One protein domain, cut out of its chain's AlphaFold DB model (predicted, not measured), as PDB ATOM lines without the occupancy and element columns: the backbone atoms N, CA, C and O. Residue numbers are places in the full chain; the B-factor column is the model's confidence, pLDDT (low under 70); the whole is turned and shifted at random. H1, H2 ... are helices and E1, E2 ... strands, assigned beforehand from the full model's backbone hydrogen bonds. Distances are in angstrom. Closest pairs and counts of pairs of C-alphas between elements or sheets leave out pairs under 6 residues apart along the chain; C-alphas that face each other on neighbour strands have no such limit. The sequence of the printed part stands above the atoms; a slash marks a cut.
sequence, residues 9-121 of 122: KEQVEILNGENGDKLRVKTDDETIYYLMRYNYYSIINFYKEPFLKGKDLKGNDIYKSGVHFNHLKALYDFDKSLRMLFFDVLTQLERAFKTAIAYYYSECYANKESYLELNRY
ATOM      1  N   LYS A   9     -20.649   9.225 -53.240       91.19
ATOM      2  CA  LYS A   9     -19.546   8.472 -53.833       91.19
ATOM      3  C   LYS A   9     -18.830   9.290 -54.910       91.19
ATOM      4  O   LYS A   9     -17.624   9.472 -54.813       91.19
ATOM      5  N   GLU A  10     -19.572   9.886 -55.846       90.12
ATOM      6  CA  GLU A  10     -18.983  10.776 -56.858       90.12
ATOM      7  C   GLU A  10     -18.257  11.972 -56.223       90.12
ATOM      8  O   GLU A  10     -17.238  12.429 -56.731       90.12
ATOM      9  N   GLN A  11     -18.760  12.501 -55.103       89.88
ATOM     10  CA  GLN A  11     -18.083  13.573 -54.368       89.88
ATOM     11  C   GLN A  11     -16.727  13.122 -53.803       89.88
ATOM     12  O   GLN A  11     -15.764  13.886 -53.873       89.88
ATOM     13  N   VAL A  12     -16.633  11.898 -53.274       90.88
ATOM     14  CA  VAL A  12     -15.369  11.300 -52.810       90.88
ATOM     15  C   VAL A  12     -14.411  11.067 -53.983       90.88
ATOM     16  O   VAL A  12     -13.247  11.452 -53.905       90.88
ATOM     17  N   GLU A  13     -14.904  10.539 -55.104       88.81
ATOM     18  CA  GLU A  13     -14.118  10.334 -56.332       88.81
ATOM     19  C   GLU A  13     -13.553  11.664 -56.874       88.81
ATOM     20  O   GLU A  13     -12.394  11.742 -57.289       88.81
ATOM     21  N   ILE A  14     -14.334  12.751 -56.802       86.44
ATOM     22  CA  ILE A  14     -13.884  14.110 -57.151       86.44
ATOM     23  C   ILE A  14     -12.765  14.593 -56.216       86.44
ATOM     24  O   ILE A  14     -11.817  15.231 -56.683       86.44
ATOM     25  N   LEU A  15     -12.844  14.307 -54.912       87.75
ATOM     26  CA  LEU A  15     -11.785  14.664 -53.959       87.75
ATOM     27  C   LEU A  15     -10.491  13.897 -54.257       87.75
ATOM     28  O   LEU A  15      -9.420  14.508 -54.311       87.75
ATOM     29  N   ASN A  16     -10.608  12.601 -54.550       86.50
ATOM     30  CA  ASN A  16      -9.488  11.735 -54.918       86.50
ATOM     31  C   ASN A  16      -8.934  12.011 -56.328       86.50
ATOM     32  O   ASN A  16      -7.862  11.519 -56.665       86.50
ATOM     33  N   GLY A  17      -9.602  12.825 -57.149       77.25
ATOM     34  CA  GLY A  17      -9.130  13.158 -58.496       77.25
ATOM     35  C   GLY A  17      -9.307  12.032 -59.523       77.25
ATOM     36  O   GLY A  17      -8.626  12.009 -60.545       77.25
ATOM     37  N   GLU A  18     -10.224  11.093 -59.290       63.56
ATOM     38  CA  GLU A  18     -10.405   9.923 -60.166       63.56
ATOM     39  C   GLU A  18     -11.026  10.279 -61.533       63.56
ATOM     40  O   GLU A  18     -10.834   9.562 -62.510       63.56
ATOM     41  N   ASN A  19     -11.658  11.451 -61.661       56.94
ATOM     42  CA  ASN A  19     -12.243  11.953 -62.915       56.94
ATOM     43  C   ASN A  19     -11.262  12.750 -63.807       56.94
ATOM     44  O   ASN A  19     -11.680  13.623 -64.568       56.94
ATOM     45  N   GLY A  20      -9.954  12.486 -63.715       53.53
ATOM     46  CA  GLY A  20      -8.923  13.152 -64.530       53.53
ATOM     47  C   GLY A  20      -8.488  14.536 -64.024       53.53
ATOM     48  O   GLY A  20      -7.658  15.196 -64.651       53.53
ATOM     49  N   ASP A  21      -9.010  14.957 -62.871       53.66
ATOM     50  CA  ASP A  21      -8.547  16.127 -62.129       53.66
ATOM     51  C   ASP A  21      -7.415  15.726 -61.176       53.66
ATOM     52  O   ASP A  21      -7.425  14.654 -60.585       53.66
ATOM     53  N   LYS A  22      -6.420  16.595 -60.988       58.12
ATOM     54  CA  LYS A  22      -5.324  16.346 -60.035       58.12
ATOM     55  C   LYS A  22      -5.897  16.043 -58.647       58.12
ATOM     56  O   LYS A  22      -6.731  16.813 -58.177       58.12
ATOM     57  N   LEU A  23      -5.413  14.970 -58.012       60.94
ATOM     58  CA  LEU A  23      -5.759  14.534 -56.652       60.94
ATOM     59  C   LEU A  23      -5.865  15.754 -55.723       60.94
ATOM     60  O   LEU A  23      -4.857  16.403 -55.430       60.94
ATOM     61  N   ARG A  24      -7.094  16.124 -55.344       72.19
ATOM     62  CA  ARG A  24      -7.354  17.377 -54.626       72.19
ATOM     63  C   ARG A  24      -7.110  17.162 -53.141       72.19
ATOM     64  O   ARG A  24      -6.374  17.913 -52.517       72.19
ATOM     65  N   VAL A  25      -7.688  16.111 -52.575       86.19
ATOM     66  CA  VAL A  25      -7.628  15.814 -51.145       86.19
ATOM     67  C   VAL A  25      -7.723  14.302 -50.960       86.19
ATOM     68  O   VAL A  25      -8.621  13.680 -51.516       86.19
ATOM     69  N   LYS A  26      -6.827  13.702 -50.168       90.31
ATOM     70  CA  LYS A  26      -6.943  12.283 -49.797       90.31
ATOM     71  C   LYS A  26      -8.179  12.059 -48.924       90.31
ATOM     72  O   LYS A  26      -8.458  12.876 -48.045       90.31
ATOM     73  N   THR A  27      -8.876  10.953 -49.147       92.44
ATOM     74  CA  THR A  27     -10.068  10.561 -48.385       92.44
ATOM     75  C   THR A  27      -9.884   9.193 -47.734       92.44
ATOM     76  O   THR A  27      -8.962   8.450 -48.071       92.44
ATOM     77  N   ASP A  28     -10.764   8.895 -46.785       92.06
ATOM     78  CA  ASP A  28     -10.878   7.628 -46.065       92.06
ATOM     79  C   ASP A  28     -12.335   7.135 -46.078       92.06
ATOM     80  O   ASP A  28     -13.244   7.825 -46.553       92.06
ATOM     81  N   ASP A  29     -12.564   5.951 -45.511       90.38
ATOM     82  CA  ASP A  29     -13.894   5.339 -45.415       90.38
ATOM     83  C   ASP A  29     -14.888   6.194 -44.609       90.38
ATOM     84  O   ASP A  29     -16.100   6.107 -44.816       90.38
ATOM     85  N   GLU A  30     -14.402   7.058 -43.709       92.19
ATOM     86  CA  GLU A  30     -15.263   7.928 -42.908       92.19
ATOM     87  C   GLU A  30     -15.763   9.153 -43.682       92.19
ATOM     88  O   GLU A  30     -16.830   9.701 -43.387       92.19
ATOM     89  N   THR A  31     -15.012   9.583 -44.697       93.25
ATOM     90  CA  THR A  31     -15.262  10.814 -45.452       93.25
ATOM     91  C   THR A  31     -16.689  10.862 -46.010       93.25
ATOM     92  O   THR A  31     -17.354  11.899 -45.929       93.25
ATOM     93  N   ILE A  32     -17.207   9.739 -46.518       93.31
ATOM     94  CA  ILE A  32     -18.560   9.669 -47.087       93.31
ATOM     95  C   ILE A  32     -19.647   9.984 -46.048       93.31
ATOM     96  O   ILE A  32     -20.573  10.744 -46.339       93.31
ATOM     97  N   TYR A  33     -19.505   9.494 -44.813       92.56
ATOM     98  CA  TYR A  33     -20.458   9.746 -43.729       92.56
ATOM     99  C   TYR A  33     -20.453  11.218 -43.304       92.56
ATOM    100  O   TYR A  33     -21.502  11.787 -42.990       92.56
ATOM    101  N   TYR A  34     -19.292  11.874 -43.348       91.44
ATOM    102  CA  TYR A  34     -19.212  13.310 -43.092       91.44
ATOM    103  C   TYR A  34     -19.877  14.132 -44.192       91.44
ATOM    104  O   TYR A  34     -20.601  15.079 -43.880       91.44
ATOM    105  N   LEU A  35     -19.700  13.756 -45.459       91.19
ATOM    106  CA  LEU A  35     -20.373  14.419 -46.578       91.19
ATOM    107  C   LEU A  35     -21.898  14.255 -46.508       91.19
ATOM    108  O   LEU A  35     -22.619  15.217 -46.782       91.19
ATOM    109  N   MET A  36     -22.385  13.092 -46.059       91.06
ATOM    110  CA  MET A  36     -23.809  12.860 -45.782       91.06
ATOM    111  C   MET A  36     -24.357  13.795 -44.698       91.06
ATOM    112  O   MET A  36     -25.501  14.235 -44.789       91.06
ATOM    113  N   ARG A  37     -23.555  14.109 -43.673       89.81
ATOM    114  CA  ARG A  37     -23.999  14.897 -42.515       89.81
ATOM    115  C   ARG A  37     -23.852  16.405 -42.689       89.81
ATOM    116  O   ARG A  37     -24.684  17.155 -42.183       89.81
ATOM    117  N   TYR A  38     -22.788  16.853 -43.348       83.81
ATOM    118  CA  TYR A  38     -22.387  18.262 -43.355       83.81
ATOM    119  C   TYR A  38     -22.364  18.903 -44.737       83.81
ATOM    120  O   TYR A  38     -22.096  20.093 -44.813       83.81
ATOM    121  N   ASN A  39     -22.728  18.169 -45.791       81.12
ATOM    122  CA  ASN A  39     -22.657  18.581 -47.193       81.12
ATOM    123  C   ASN A  39     -21.228  18.961 -47.657       81.12
ATOM    124  O   ASN A  39     -20.376  19.441 -46.908       81.12
ATOM    125  N   TYR A  40     -20.948  18.748 -48.942       84.50
ATOM    126  CA  TYR A  40     -19.624  19.001 -49.520       84.50
ATOM    127  C   TYR A  40     -19.183  20.465 -49.411       84.50
ATOM    128  O   TYR A  40     -18.016  20.763 -49.159       84.50
ATOM    129  N   TYR A  41     -20.109  21.395 -49.645       80.44
ATOM    130  CA  TYR A  41     -19.791  22.811 -49.777       80.44
ATOM    131  C   TYR A  41     -19.330  23.400 -48.442       80.44
ATOM    132  O   TYR A  41     -18.327  24.113 -48.406       80.44
ATOM    133  N   SER A  42     -20.029  23.066 -47.356       81.12
ATOM    134  CA  SER A  42     -19.769  23.565 -46.009       81.12
ATOM    135  C   SER A  42     -18.395  23.171 -45.488       81.12
ATOM    136  O   SER A  42     -17.805  23.966 -44.775       81.12
ATOM    137  N   ILE A  43     -17.863  22.000 -45.850       85.12
ATOM    138  CA  ILE A  43     -16.522  21.585 -45.410       85.12
ATOM    139  C   ILE A  43     -15.466  21.985 -46.441       85.12
ATOM    140  O   ILE A  43     -14.493  22.655 -46.113       85.12
ATOM    141  N   ILE A  44     -15.635  21.605 -47.706       87.56
ATOM    142  CA  ILE A  44     -14.554  21.760 -48.683       87.56
ATOM    143  C   ILE A  44     -14.402  23.219 -49.110       87.56
ATOM    144  O   ILE A  44     -13.312  23.774 -49.029       87.56
ATOM    145  N   ASN A  45     -15.474  23.881 -49.553       84.19
ATOM    146  CA  ASN A  45     -15.329  25.203 -50.169       84.19
ATOM    147  C   ASN A  45     -15.031  26.307 -49.158       84.19
ATOM    148  O   ASN A  45     -14.278  27.217 -49.494       84.19
ATOM    149  N   PHE A  46     -15.587  26.218 -47.951       88.88
ATOM    150  CA  PHE A  46     -15.351  27.218 -46.910       88.88
ATOM    151  C   PHE A  46     -13.971  27.097 -46.255       88.88
ATOM    152  O   PHE A  46     -13.412  28.112 -45.851       88.88
ATOM    153  N   TYR A  47     -13.400  25.890 -46.177       92.38
ATOM    154  CA  TYR A  47     -12.185  25.644 -45.389       92.38
ATOM    155  C   TYR A  47     -10.959  25.235 -46.214       92.38
ATOM    156  O   TYR A  47      -9.906  24.977 -45.639       92.38
ATOM    157  N   LYS A  48     -11.046  25.188 -47.550       91.00
ATOM    158  CA  LYS A  48      -9.915  24.800 -48.417       91.00
ATOM    159  C   LYS A  48      -8.757  25.794 -48.440       91.00
ATOM    160  O   LYS A  48      -7.632  25.348 -48.634       91.00
ATOM    161  N   GLU A  49      -9.005  27.097 -48.272       93.19
ATOM    162  CA  GLU A  49      -8.021  28.161 -48.560       93.19
ATOM    163  C   GLU A  49      -6.640  27.928 -47.911       93.19
ATOM    164  O   GLU A  49      -5.636  27.967 -48.626       93.19
ATOM    165  N   PRO A  50      -6.529  27.555 -46.618       93.75
ATOM    166  CA  PRO A  50      -5.229  27.291 -45.986       93.75
ATOM    167  C   PRO A  50      -4.472  26.090 -46.574       93.75
ATOM    168  O   PRO A  50      -3.253  25.966 -46.407       93.75
ATOM    169  N   PHE A  51      -5.176  25.187 -47.257       92.94
ATOM    170  CA  PHE A  51      -4.646  23.958 -47.843       92.94
ATOM    171  C   PHE A  51      -4.308  24.102 -49.328       92.94
ATOM    172  O   PHE A  51      -3.760  23.166 -49.916       92.94
ATOM    173  N   LEU A  52      -4.583  25.258 -49.936       91.69
ATOM    174  CA  LEU A  52      -4.254  25.522 -51.330       91.69
ATOM    175  C   LEU A  52      -2.789  25.955 -51.483       91.69
ATOM    176  O   LEU A  52      -2.223  26.670 -50.658       91.69
ATOM    177  N   LYS A  53      -2.161  25.496 -52.565       91.06
ATOM    178  CA  LYS A  53      -0.873  25.982 -53.073       91.06
ATOM    179  C   LYS A  53      -1.066  27.130 -54.072       91.06
ATOM    180  O   LYS A  53      -0.152  27.919 -54.278       91.06
ATOM    181  N   GLY A  54      -2.235  27.203 -54.705       88.81
ATOM    182  CA  GLY A  54      -2.581  28.207 -55.705       88.81
ATOM    183  C   GLY A  54      -3.681  27.698 -56.629       88.81
ATOM    184  O   GLY A  54      -4.426  26.783 -56.275       88.81
ATOM    185  N   LYS A  55      -3.755  28.267 -57.832       88.12
ATOM    186  CA  LYS A  55      -4.667  27.835 -58.897       88.12
ATOM    187  C   LYS A  55      -3.890  27.435 -60.149       88.12
ATOM    188  O   LYS A  55      -2.790  27.935 -60.380       88.12
ATOM    189  N   ASP A  56      -4.444  26.517 -60.933       85.38
ATOM    190  CA  ASP A  56      -3.902  26.174 -62.248       85.38
ATOM    191  C   ASP A  56      -4.278  27.225 -63.312       85.38
ATOM    192  O   ASP A  56      -5.029  28.166 -63.053       85.38
ATOM    193  N   LEU A  57      -3.766  27.048 -64.535       83.81
ATOM    194  CA  LEU A  57      -4.044  27.935 -65.675       83.81
ATOM    195  C   LEU A  57      -5.531  27.981 -66.074       83.81
ATOM    196  O   LEU A  57      -5.938  28.876 -66.807       83.81
ATOM    197  N   LYS A  58      -6.342  27.023 -65.610       82.81
ATOM    198  CA  LYS A  58      -7.791  26.948 -65.836       82.81
ATOM    199  C   LYS A  58      -8.589  27.506 -64.645       82.81
ATOM    200  O   LYS A  58      -9.815  27.469 -64.665       82.81
ATOM    201  N   GLY A  59      -7.915  28.018 -63.611       82.06
ATOM    202  CA  GLY A  59      -8.528  28.559 -62.399       82.06
ATOM    203  C   GLY A  59      -8.934  27.511 -61.354       82.06
ATOM    204  O   GLY A  59      -9.548  27.877 -60.343       82.06
ATOM    205  N   ASN A  60      -8.589  26.233 -61.556       82.62
ATOM    206  CA  ASN A  60      -8.873  25.163 -60.603       82.62
ATOM    207  C   ASN A  60      -7.925  25.222 -59.411       82.62
ATOM    208  O   ASN A  60      -6.734  25.490 -59.556       82.62
ATOM    209  N   ASP A  61      -8.452  24.904 -58.235       86.62
ATOM    210  CA  ASP A  61      -7.680  24.882 -56.997       86.62
ATOM    211  C   ASP A  61      -6.626  23.766 -57.013       86.62
ATOM    212  O   ASP A  61      -6.940  22.599 -57.261       86.62
ATOM    213  N   ILE A  62      -5.381  24.126 -56.705       87.38
ATOM    214  CA  ILE A  62      -4.272  23.194 -56.509       87.38
ATOM    215  C   ILE A  62      -4.031  23.079 -55.010       87.38
ATOM    216  O   ILE A  62      -3.657  24.058 -54.365       87.38
ATOM    217  N   TYR A  63      -4.188  21.882 -54.460       89.31
ATOM    218  CA  TYR A  63      -3.931  21.616 -53.049       89.31
ATOM    219  C   TYR A  63      -2.442  21.371 -52.777       89.31
ATOM    220  O   TYR A  63      -1.669  20.979 -53.657       89.31
ATOM    221  N   LYS A  64      -2.023  21.622 -51.534       90.75
ATOM    222  CA  LYS A  64      -0.702  21.237 -51.027       90.75
ATOM    223  C   LYS A  64      -0.570  19.708 -51.024       90.75
ATOM    224  O   LYS A  64      -1.553  18.980 -50.899       90.75
ATOM    225  N   SER A  65       0.661  19.214 -51.148       88.25
ATOM    226  CA  SER A  65       0.917  17.768 -51.103       88.25
ATOM    227  C   SER A  65       0.533  17.191 -49.737       88.25
ATOM    228  O   SER A  65       0.824  17.799 -48.710       88.25
ATOM    229  N   GLY A  66      -0.111  16.023 -49.730       87.75
ATOM    230  CA  GLY A  66      -0.462  15.302 -48.501       87.75
ATOM    231  C   GLY A  66      -1.698  15.820 -47.756       87.75
ATOM    232  O   GLY A  66      -1.952  15.368 -46.642       87.75
ATOM    233  N   VAL A  67      -2.483  16.733 -48.335       91.88
ATOM    234  CA  VAL A  67      -3.744  17.178 -47.724       91.88
ATOM    235  C   VAL A  67      -4.741  16.015 -47.663       91.88
ATOM    236  O   VAL A  67      -4.977  15.333 -48.660       91.88
ATOM    237  N   HIS A  68      -5.327  15.813 -46.484       93.31
ATOM    238  CA  HIS A  68      -6.358  14.821 -46.203       93.31
ATOM    239  C   HIS A  68      -7.667  15.518 -45.820       93.31
ATOM    240  O   HIS A  68      -7.635  16.601 -45.229       93.31
ATOM    241  N   PHE A  69      -8.809  14.890 -46.100       93.06
ATOM    242  CA  PHE A  69     -10.138  15.412 -45.770       93.06
ATOM    243  C   PHE A  69     -10.247  15.777 -44.284       93.06
ATOM    244  O   PHE A  69     -10.730  16.852 -43.927       93.06
ATOM    245  N   ASN A  70      -9.680  14.929 -43.427       93.56
ATOM    246  CA  ASN A  70      -9.629  15.133 -41.979       93.56
ATOM    247  C   ASN A  70      -8.929  16.431 -41.545       93.56
ATOM    248  O   ASN A  70      -9.266  16.958 -40.490       93.56
ATOM    249  N   HIS A  71      -8.026  17.004 -42.348       94.56
ATOM    250  CA  HIS A  71      -7.459  18.320 -42.041       94.56
ATOM    251  C   HIS A  71      -8.496  19.441 -42.211       94.56
ATOM    252  O   HIS A  71      -8.600  20.320 -41.357       94.56
ATOM    253  N   LEU A  72      -9.294  19.393 -43.285       93.88
ATOM    254  CA  LEU A  72     -10.373  20.358 -43.516       93.88
ATOM    255  C   LEU A  72     -11.470  20.187 -42.466       93.88
ATOM    256  O   LEU A  72     -11.956  21.164 -41.901       93.88
ATOM    257  N   LYS A  73     -11.814  18.933 -42.160       93.06
ATOM    258  CA  LYS A  73     -12.758  18.589 -41.099       93.06
ATOM    259  C   LYS A  73     -12.310  19.123 -39.736       93.06
ATOM    260  O   LYS A  73     -13.124  19.701 -39.028       93.06
ATOM    261  N   ALA A  74     -11.036  18.972 -39.375       94.62
ATOM    262  CA  ALA A  74     -10.519  19.485 -38.109       94.62
ATOM    263  C   ALA A  74     -10.674  21.012 -38.006       94.62
ATOM    264  O   ALA A  74     -11.065  21.521 -36.958       94.62
ATOM    265  N   LEU A  75     -10.435  21.737 -39.105       95.38
ATOM    266  CA  LEU A  75     -10.649  23.184 -39.152       95.38
ATOM    267  C   LEU A  75     -12.138  23.551 -39.030       95.38
ATOM    268  O   LEU A  75     -12.481  24.469 -38.284       95.38
ATOM    269  N   TYR A  76     -13.021  22.806 -39.701       94.00
ATOM    270  CA  TYR A  76     -14.471  22.948 -39.551       94.00
ATOM    271  C   TYR A  76     -14.925  22.724 -38.101       94.00
ATOM    272  O   TYR A  76     -15.698  23.519 -37.568       94.00
ATOM    273  N   ASP A  77     -14.447  21.661 -37.451       93.44
ATOM    274  CA  ASP A  77     -14.823  21.312 -36.077       93.44
ATOM    275  C   ASP A  77     -14.313  22.347 -35.068       93.44
ATOM    276  O   ASP A  77     -15.028  22.703 -34.126       93.44
ATOM    277  N   PHE A  78     -13.105  22.871 -35.286       95.69
ATOM    278  CA  PHE A  78     -12.554  23.969 -34.498       95.69
ATOM    279  C   PHE A  78     -13.424  25.226 -34.606       95.69
ATOM    280  O   PHE A  78     -13.888  25.747 -33.592       95.69
ATOM    281  N   ASP A  79     -13.714  25.679 -35.827       94.69
ATOM    282  CA  ASP A  79     -14.540  26.865 -36.066       94.69
ATOM    283  C   ASP A  79     -15.975  26.673 -35.547       94.69
ATOM    284  O   ASP A  79     -16.552  27.551 -34.910       94.69
ATOM    285  N   LYS A  80     -16.547  25.476 -35.709       92.38
ATOM    286  CA  LYS A  80     -17.833  25.121 -35.098       92.38
ATOM    287  C   LYS A  80     -17.796  25.262 -33.579       92.38
ATOM    288  O   LYS A  80     -18.731  25.822 -33.010       92.38
ATOM    289  N   SER A  81     -16.747  24.766 -32.931       95.31
ATOM    290  CA  SER A  81     -16.592  24.868 -31.476       95.31
ATOM    291  C   SER A  81     -16.470  26.327 -31.035       95.31
ATOM    292  O   SER A  81     -17.102  26.730 -30.059       95.31
ATOM    293  N   LEU A  82     -15.748  27.142 -31.807       95.31
ATOM    294  CA  LEU A  82     -15.639  28.577 -31.571       95.31
ATOM    295  C   LEU A  82     -16.999  29.280 -31.706       95.31
ATOM    296  O   LEU A  82     -17.397  30.018 -30.808       95.31
ATOM    297  N   ARG A  83     -17.765  29.000 -32.769       94.69
ATOM    298  CA  ARG A  83     -19.126  29.542 -32.939       94.69
ATOM    299  C   ARG A  83     -20.042  29.182 -31.776       94.69
ATOM    300  O   ARG A  83     -20.803  30.033 -31.326       94.69
ATOM    301  N   MET A  84     -19.964  27.946 -31.283       94.56
ATOM    302  CA  MET A  84     -20.764  27.509 -30.136       94.56
ATOM    303  C   MET A  84     -20.421  28.285 -28.861       94.56
ATOM    304  O   MET A  84     -21.329  28.613 -28.104       94.56
ATOM    305  N   LEU A  85     -19.147  28.629 -28.651       94.31
ATOM    306  CA  LEU A  85     -18.727  29.450 -27.515       94.31
ATOM    307  C   LEU A  85     -19.323  30.865 -27.580       94.31
ATOM    308  O   LEU A  85     -19.814  31.378 -26.578       94.31
ATOM    309  N   PHE A  86     -19.327  31.486 -28.763       95.62
ATOM    310  CA  PHE A  86     -19.913  32.817 -28.948       95.62
ATOM    311  C   PHE A  86     -21.441  32.820 -28.909       95.62
ATOM    312  O   PHE A  86     -22.033  33.840 -28.562       95.62
ATOM    313  N   PHE A  87     -22.085  31.707 -29.264       96.50
ATOM    314  CA  PHE A  87     -23.537  31.640 -29.400       96.50
ATOM    315  C   PHE A  87     -24.268  32.029 -28.112       96.50
ATOM    316  O   PHE A  87     -25.225  32.803 -28.162       96.50
ATOM    317  N   ASP A  88     -23.799  31.560 -26.953       93.31
ATOM    318  CA  ASP A  88     -24.421  31.908 -25.673       93.31
ATOM    319  C   ASP A  88     -24.324  33.415 -25.381       93.31
ATOM    320  O   ASP A  88     -25.333  34.075 -25.120       93.31
ATOM    321  N   VAL A  89     -23.127  33.985 -25.543       95.81
ATOM    322  CA  VAL A  89     -22.875  35.419 -25.330       95.81
ATOM    323  C   VAL A  89     -23.714  36.274 -26.281       95.81
ATOM    324  O   VAL A  89     -24.356  37.230 -25.847       95.81
ATOM    325  N   LEU A  90     -23.773  35.911 -27.565       96.94
ATOM    326  CA  LEU A  90     -24.590  36.611 -28.558       96.94
ATOM    327  C   LEU A  90     -26.085  36.530 -28.228       96.94
ATOM    328  O   LEU A  90     -26.793  37.518 -28.396       96.94
ATOM    329  N   THR A  91     -26.559  35.405 -27.690       96.56
ATOM    330  CA  THR A  91     -27.965  35.251 -27.284       96.56
ATOM    331  C   THR A  91     -28.300  36.136 -26.077       96.56
ATOM    332  O   THR A  91     -29.391  36.703 -25.980       96.56
ATOM    333  N   GLN A  92     -27.381  36.275 -25.118       96.38
ATOM    334  CA  GLN A  92     -27.548  37.208 -23.997       96.38
ATOM    335  C   GLN A  92     -27.552  38.665 -24.479       96.38
ATOM    336  O   GLN A  92     -28.431  39.439 -24.095       96.38
ATOM    337  N   LEU A  93     -26.627  39.007 -25.377       97.31
ATOM    338  CA  LEU A  93     -26.531  40.329 -25.986       97.31
ATOM    339  C   LEU A  93     -27.807  40.690 -26.763       97.31
ATOM    340  O   LEU A  93     -28.361  41.769 -26.574       97.31
ATOM    341  N   GLU A  94     -28.321  39.770 -27.583       97.50
ATOM    342  CA  GLU A  94     -29.556  39.956 -28.349       97.50
ATOM    343  C   GLU A  94     -30.757  40.232 -27.435       97.50
ATOM    344  O   GLU A  94     -31.562  41.123 -27.715       97.50
ATOM    345  N   ARG A  95     -30.870  39.507 -26.313       97.25
ATOM    346  CA  ARG A  95     -31.918  39.746 -25.311       97.25
ATOM    347  C   ARG A  95     -31.803  41.139 -24.697       97.25
ATOM    348  O   ARG A  95     -32.806  41.847 -24.645       97.25
ATOM    349  N   ALA A  96     -30.600  41.551 -24.302       97.25
ATOM    350  CA  ALA A  96     -30.367  42.880 -23.744       97.25
ATOM    351  C   ALA A  96     -30.737  43.993 -24.741       97.25
ATOM    352  O   ALA A  96     -31.455  44.925 -24.381       97.25
ATOM    353  N   PHE A  97     -30.329  43.859 -26.009       97.06
ATOM    354  CA  PHE A  97     -30.702  44.805 -27.064       97.06
ATOM    355  C   PHE A  97     -32.213  44.864 -27.280       97.06
ATOM    356  O   PHE A  97     -32.775  45.956 -27.321       97.06
ATOM    357  N   LYS A  98     -32.889  43.713 -27.376       95.25
ATOM    358  CA  LYS A  98     -34.351  43.657 -27.535       95.25
ATOM    359  C   LYS A  98     -35.073  44.367 -26.395       95.25
ATOM    360  O   LYS A  98     -35.988  45.144 -26.653       95.25
ATOM    361  N   THR A  99     -34.646  44.144 -25.152       95.50
ATOM    362  CA  THR A  99     -35.226  44.815 -23.983       95.50
ATOM    363  C   THR A  99     -34.979  46.321 -24.012       95.50
ATOM    364  O   THR A  99     -35.919  47.082 -23.798       95.50
ATOM    365  N   ALA A 100     -33.754  46.762 -24.315       95.25
ATOM    366  CA  ALA A 100     -33.423  48.185 -24.389       95.25
ATOM    367  C   ALA A 100     -34.236  48.908 -25.475       95.25
ATOM    368  O   ALA A 100     -34.816  49.961 -25.214       95.25
ATOM    369  N   ILE A 101     -34.336  48.307 -26.667       92.88
ATOM    370  CA  ILE A 101     -35.140  48.836 -27.774       92.88
ATOM    371  C   ILE A 101     -36.614  48.911 -27.368       92.88
ATOM    372  O   ILE A 101     -37.230  49.961 -27.528       92.88
ATOM    373  N   ALA A 102     -37.181  47.838 -26.809       89.81
ATOM    374  CA  ALA A 102     -38.587  47.808 -26.405       89.81
ATOM    375  C   ALA A 102     -38.912  48.851 -25.323       89.81
ATOM    376  O   ALA A 102     -39.956  49.504 -25.392       89.81
ATOM    377  N   TYR A 103     -38.016  49.028 -24.347       89.94
ATOM    378  CA  TYR A 103     -38.164  50.026 -23.290       89.94
ATOM    379  C   TYR A 103     -38.166  51.447 -23.862       89.94
ATOM    380  O   TYR A 103     -39.134  52.179 -23.669       89.94
ATOM    381  N   TYR A 104     -37.129  51.812 -24.622       89.44
ATOM    382  CA  TYR A 104     -36.995  53.165 -25.167       89.44
ATOM    383  C   TYR A 104     -38.114  53.492 -26.164       89.44
ATOM    384  O   TYR A 104     -38.666  54.593 -26.167       89.44
ATOM    385  N   TYR A 105     -38.515  52.508 -26.971       85.69
ATOM    386  CA  TYR A 105     -39.653  52.644 -27.871       85.69
ATOM    387  C   TYR A 105     -40.959  52.924 -27.111       85.69
ATOM    388  O   TYR A 105     -41.715  53.814 -27.495       85.69
ATOM    389  N   SER A 106     -41.210  52.203 -26.014       83.75
ATOM    390  CA  SER A 106     -42.408  52.401 -25.186       83.75
ATOM    391  C   SER A 106     -42.399  53.747 -24.456       83.75
ATOM    392  O   SER A 106     -43.451  54.362 -24.301       83.75
ATOM    393  N   GLU A 107     -41.223  54.222 -24.037       83.56
ATOM    394  CA  GLU A 107     -41.045  55.541 -23.418       83.56
ATOM    395  C   GLU A 107     -41.355  56.677 -24.404       83.56
ATOM    396  O   GLU A 107     -42.096  57.604 -24.080       83.56
ATOM    397  N   CYS A 108     -40.851  56.581 -25.637       82.12
ATOM    398  CA  CYS A 108     -41.099  57.577 -26.681       82.12
ATOM    399  C   CYS A 108     -42.538  57.539 -27.221       82.12
ATOM    400  O   CYS A 108     -43.051  58.553 -27.700       82.12
ATOM    401  N   TYR A 109     -43.199  56.378 -27.163       72.56
ATOM    402  CA  TYR A 109     -44.502  56.156 -27.780       72.56
ATOM    403  C   TYR A 109     -45.471  55.420 -26.838       72.56
ATOM    404  O   TYR A 109     -45.717  54.224 -26.966       72.56
ATOM    405  N   ALA A 110     -46.090  56.172 -25.923       65.44
ATOM    406  CA  ALA A 110     -46.960  55.649 -24.862       65.44
ATOM    407  C   ALA A 110     -48.313  55.048 -25.325       65.44
ATOM    408  O   ALA A 110     -49.014  54.421 -24.530       65.44
ATOM    409  N   ASN A 111     -48.719  55.234 -26.587       66.19
ATOM    410  CA  ASN A 111     -49.997  54.712 -27.086       66.19
ATOM    411  C   ASN A 111     -49.887  53.240 -27.506       66.19
ATOM    412  O   ASN A 111     -48.978  52.875 -28.254       66.19
ATOM    413  N   LYS A 112     -50.874  52.427 -27.096       58.78
ATOM    414  CA  LYS A 112     -50.940  50.966 -27.305       58.78
ATOM    415  C   LYS A 112     -50.771  50.503 -28.756       58.78
ATOM    416  O   LYS A 112     -50.379  49.364 -28.941       58.78
ATOM    417  N   GLU A 113     -51.037  51.342 -29.757       64.12
ATOM    418  CA  GLU A 113     -50.943  50.974 -31.184       64.12
ATOM    419  C   GLU A 113     -49.696  51.514 -31.892       64.12
ATOM    420  O   GLU A 113     -49.507  51.282 -33.082       64.12
ATOM    421  N   SER A 114     -48.806  52.206 -31.175       60.38
ATOM    422  CA  SER A 114     -47.660  52.874 -31.803       60.38
ATOM    423  C   SER A 114     -46.739  51.895 -32.540       60.38
ATOM    424  O   SER A 114     -46.240  52.236 -33.607       60.38
ATOM    425  N   TYR A 115     -46.600  50.660 -32.034       63.31
ATOM    426  CA  TYR A 115     -45.774  49.599 -32.627       63.31
ATOM    427  C   TYR A 115     -46.247  49.124 -34.013       63.31
ATOM    428  O   TYR A 115     -45.460  48.493 -34.723       63.31
ATOM    429  N   LEU A 116     -47.494  49.428 -34.402       66.81
ATOM    430  CA  LEU A 116     -48.083  49.106 -35.708       66.81
ATOM    431  C   LEU A 116     -47.795  50.180 -36.772       66.81
ATOM    432  O   LEU A 116     -47.973  49.930 -37.964       66.81
ATOM    433  N   GLU A 117     -47.326  51.369 -36.379       67.06
ATOM    434  CA  GLU A 117     -47.030  52.456 -37.313       67.06
ATOM    435  C   GLU A 117     -45.591  52.363 -37.843       67.06
ATOM    436  O   GLU A 117     -44.636  52.815 -37.207       67.06
ATOM    437  N   LEU A 118     -45.442  51.834 -39.065       66.38
ATOM    438  CA  LEU A 118     -44.151  51.649 -39.749       66.38
ATOM    439  C   LEU A 118     -43.297  52.935 -39.809       66.38
ATOM    440  O   LEU A 118     -42.074  52.876 -39.757       66.38
ATOM    441  N   ASN A 119     -43.946  54.102 -39.858       68.06
ATOM    442  CA  ASN A 119     -43.310  55.421 -39.950       68.06
ATOM    443  C   ASN A 119     -42.529  55.840 -38.686       68.06
ATOM    444  O   ASN A 119     -41.861  56.877 -38.708       68.06
ATOM    445  N   ARG A 120     -42.626  55.072 -37.590       61.22
ATOM    446  CA  ARG A 120     -41.939  55.335 -36.310       61.22
ATOM    447  C   ARG A 120     -40.653  54.531 -36.114       61.22
ATOM    448  O   ARG A 120     -39.952  54.758 -35.134       61.22
ATOM    449  N   TYR A 121     -40.325  53.634 -37.042       60.25
ATOM    450  CA  TYR A 121     -39.019  52.984 -37.126       60.25
ATOM    451  C   TYR A 121     -38.206  53.736 -38.188       60.25
ATOM    452  O   TYR A 121     -38.362  53.487 -39.382       60.25
TER     453      TYR A 121
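What this domain is: This is residues 9 to 121 of the 122 residues of the protein "Abi-like protein" of Leptotrichia wadei (UniProt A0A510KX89). A small head, made of the three short helices H1, H2 and H3 and the two-stranded hairpin of E1 and E2, sits at the first end of one long helix, H4, which sticks out as an arm with residues 80 to 101 standing free. A tail with no named element, residues 109 to 121, lies at the arm's far end. There are 113 printed residues, with four named helices and two named strands in the order H1, H2, H3, E1, E2, H4; the class is mostly helix. The whole is extended, with a radius of gyration of the C-alphas of 23.5 A and spans of 69 by 30 by 25 A.

How they stand to each other: H1, residues 9 to 16, and H2, residues 31 to 38, only just touch, with 3 pairs of C-alphas within 8 A, the closest being those of Val 12 and Ile 32 at 6.8 A. They run opposite ways at a steep tilt of 66 degrees. H3, residues 40 to 47, and H2 meet only through their link. E1, residues 52 to 55, and E2, residues 61 to 63, form an antiparallel hairpin; N 53 and O 62, 2.7 A apart, are within hydrogen-bond range. H4, residues 69 to 108, touches H3 with residues 72 to 76 alone, about perpendicular at 84 degrees; the closest C-alphas, of Tyr 47 and Leu 72, are 5.9 A apart. Each O i to N i+4 pair is within hydrogen-bond range in H1 and H2, against 3 of 4 in H3 and 34 of 36 in H4.

Where its parts are: H1 begins at C-alpha 9 (-19.546, 8.472, -53.833). H4 runs 55.7 A from C-alpha 69 (-10.138, 15.412, -45.770) to C-alpha 108 (-41.099, 57.577, -26.681), with a kink of 34 degrees near residue 88.

The domain as a whole: The farthest C-alphas, of Gly 20 and Ala 110, are 69.5 A apart. The printed part has no cut, and the link from H1 to H2 is long, with 14 residues. The model's pLDDT is under 70 at residues 18 to 23 and 110 to 121.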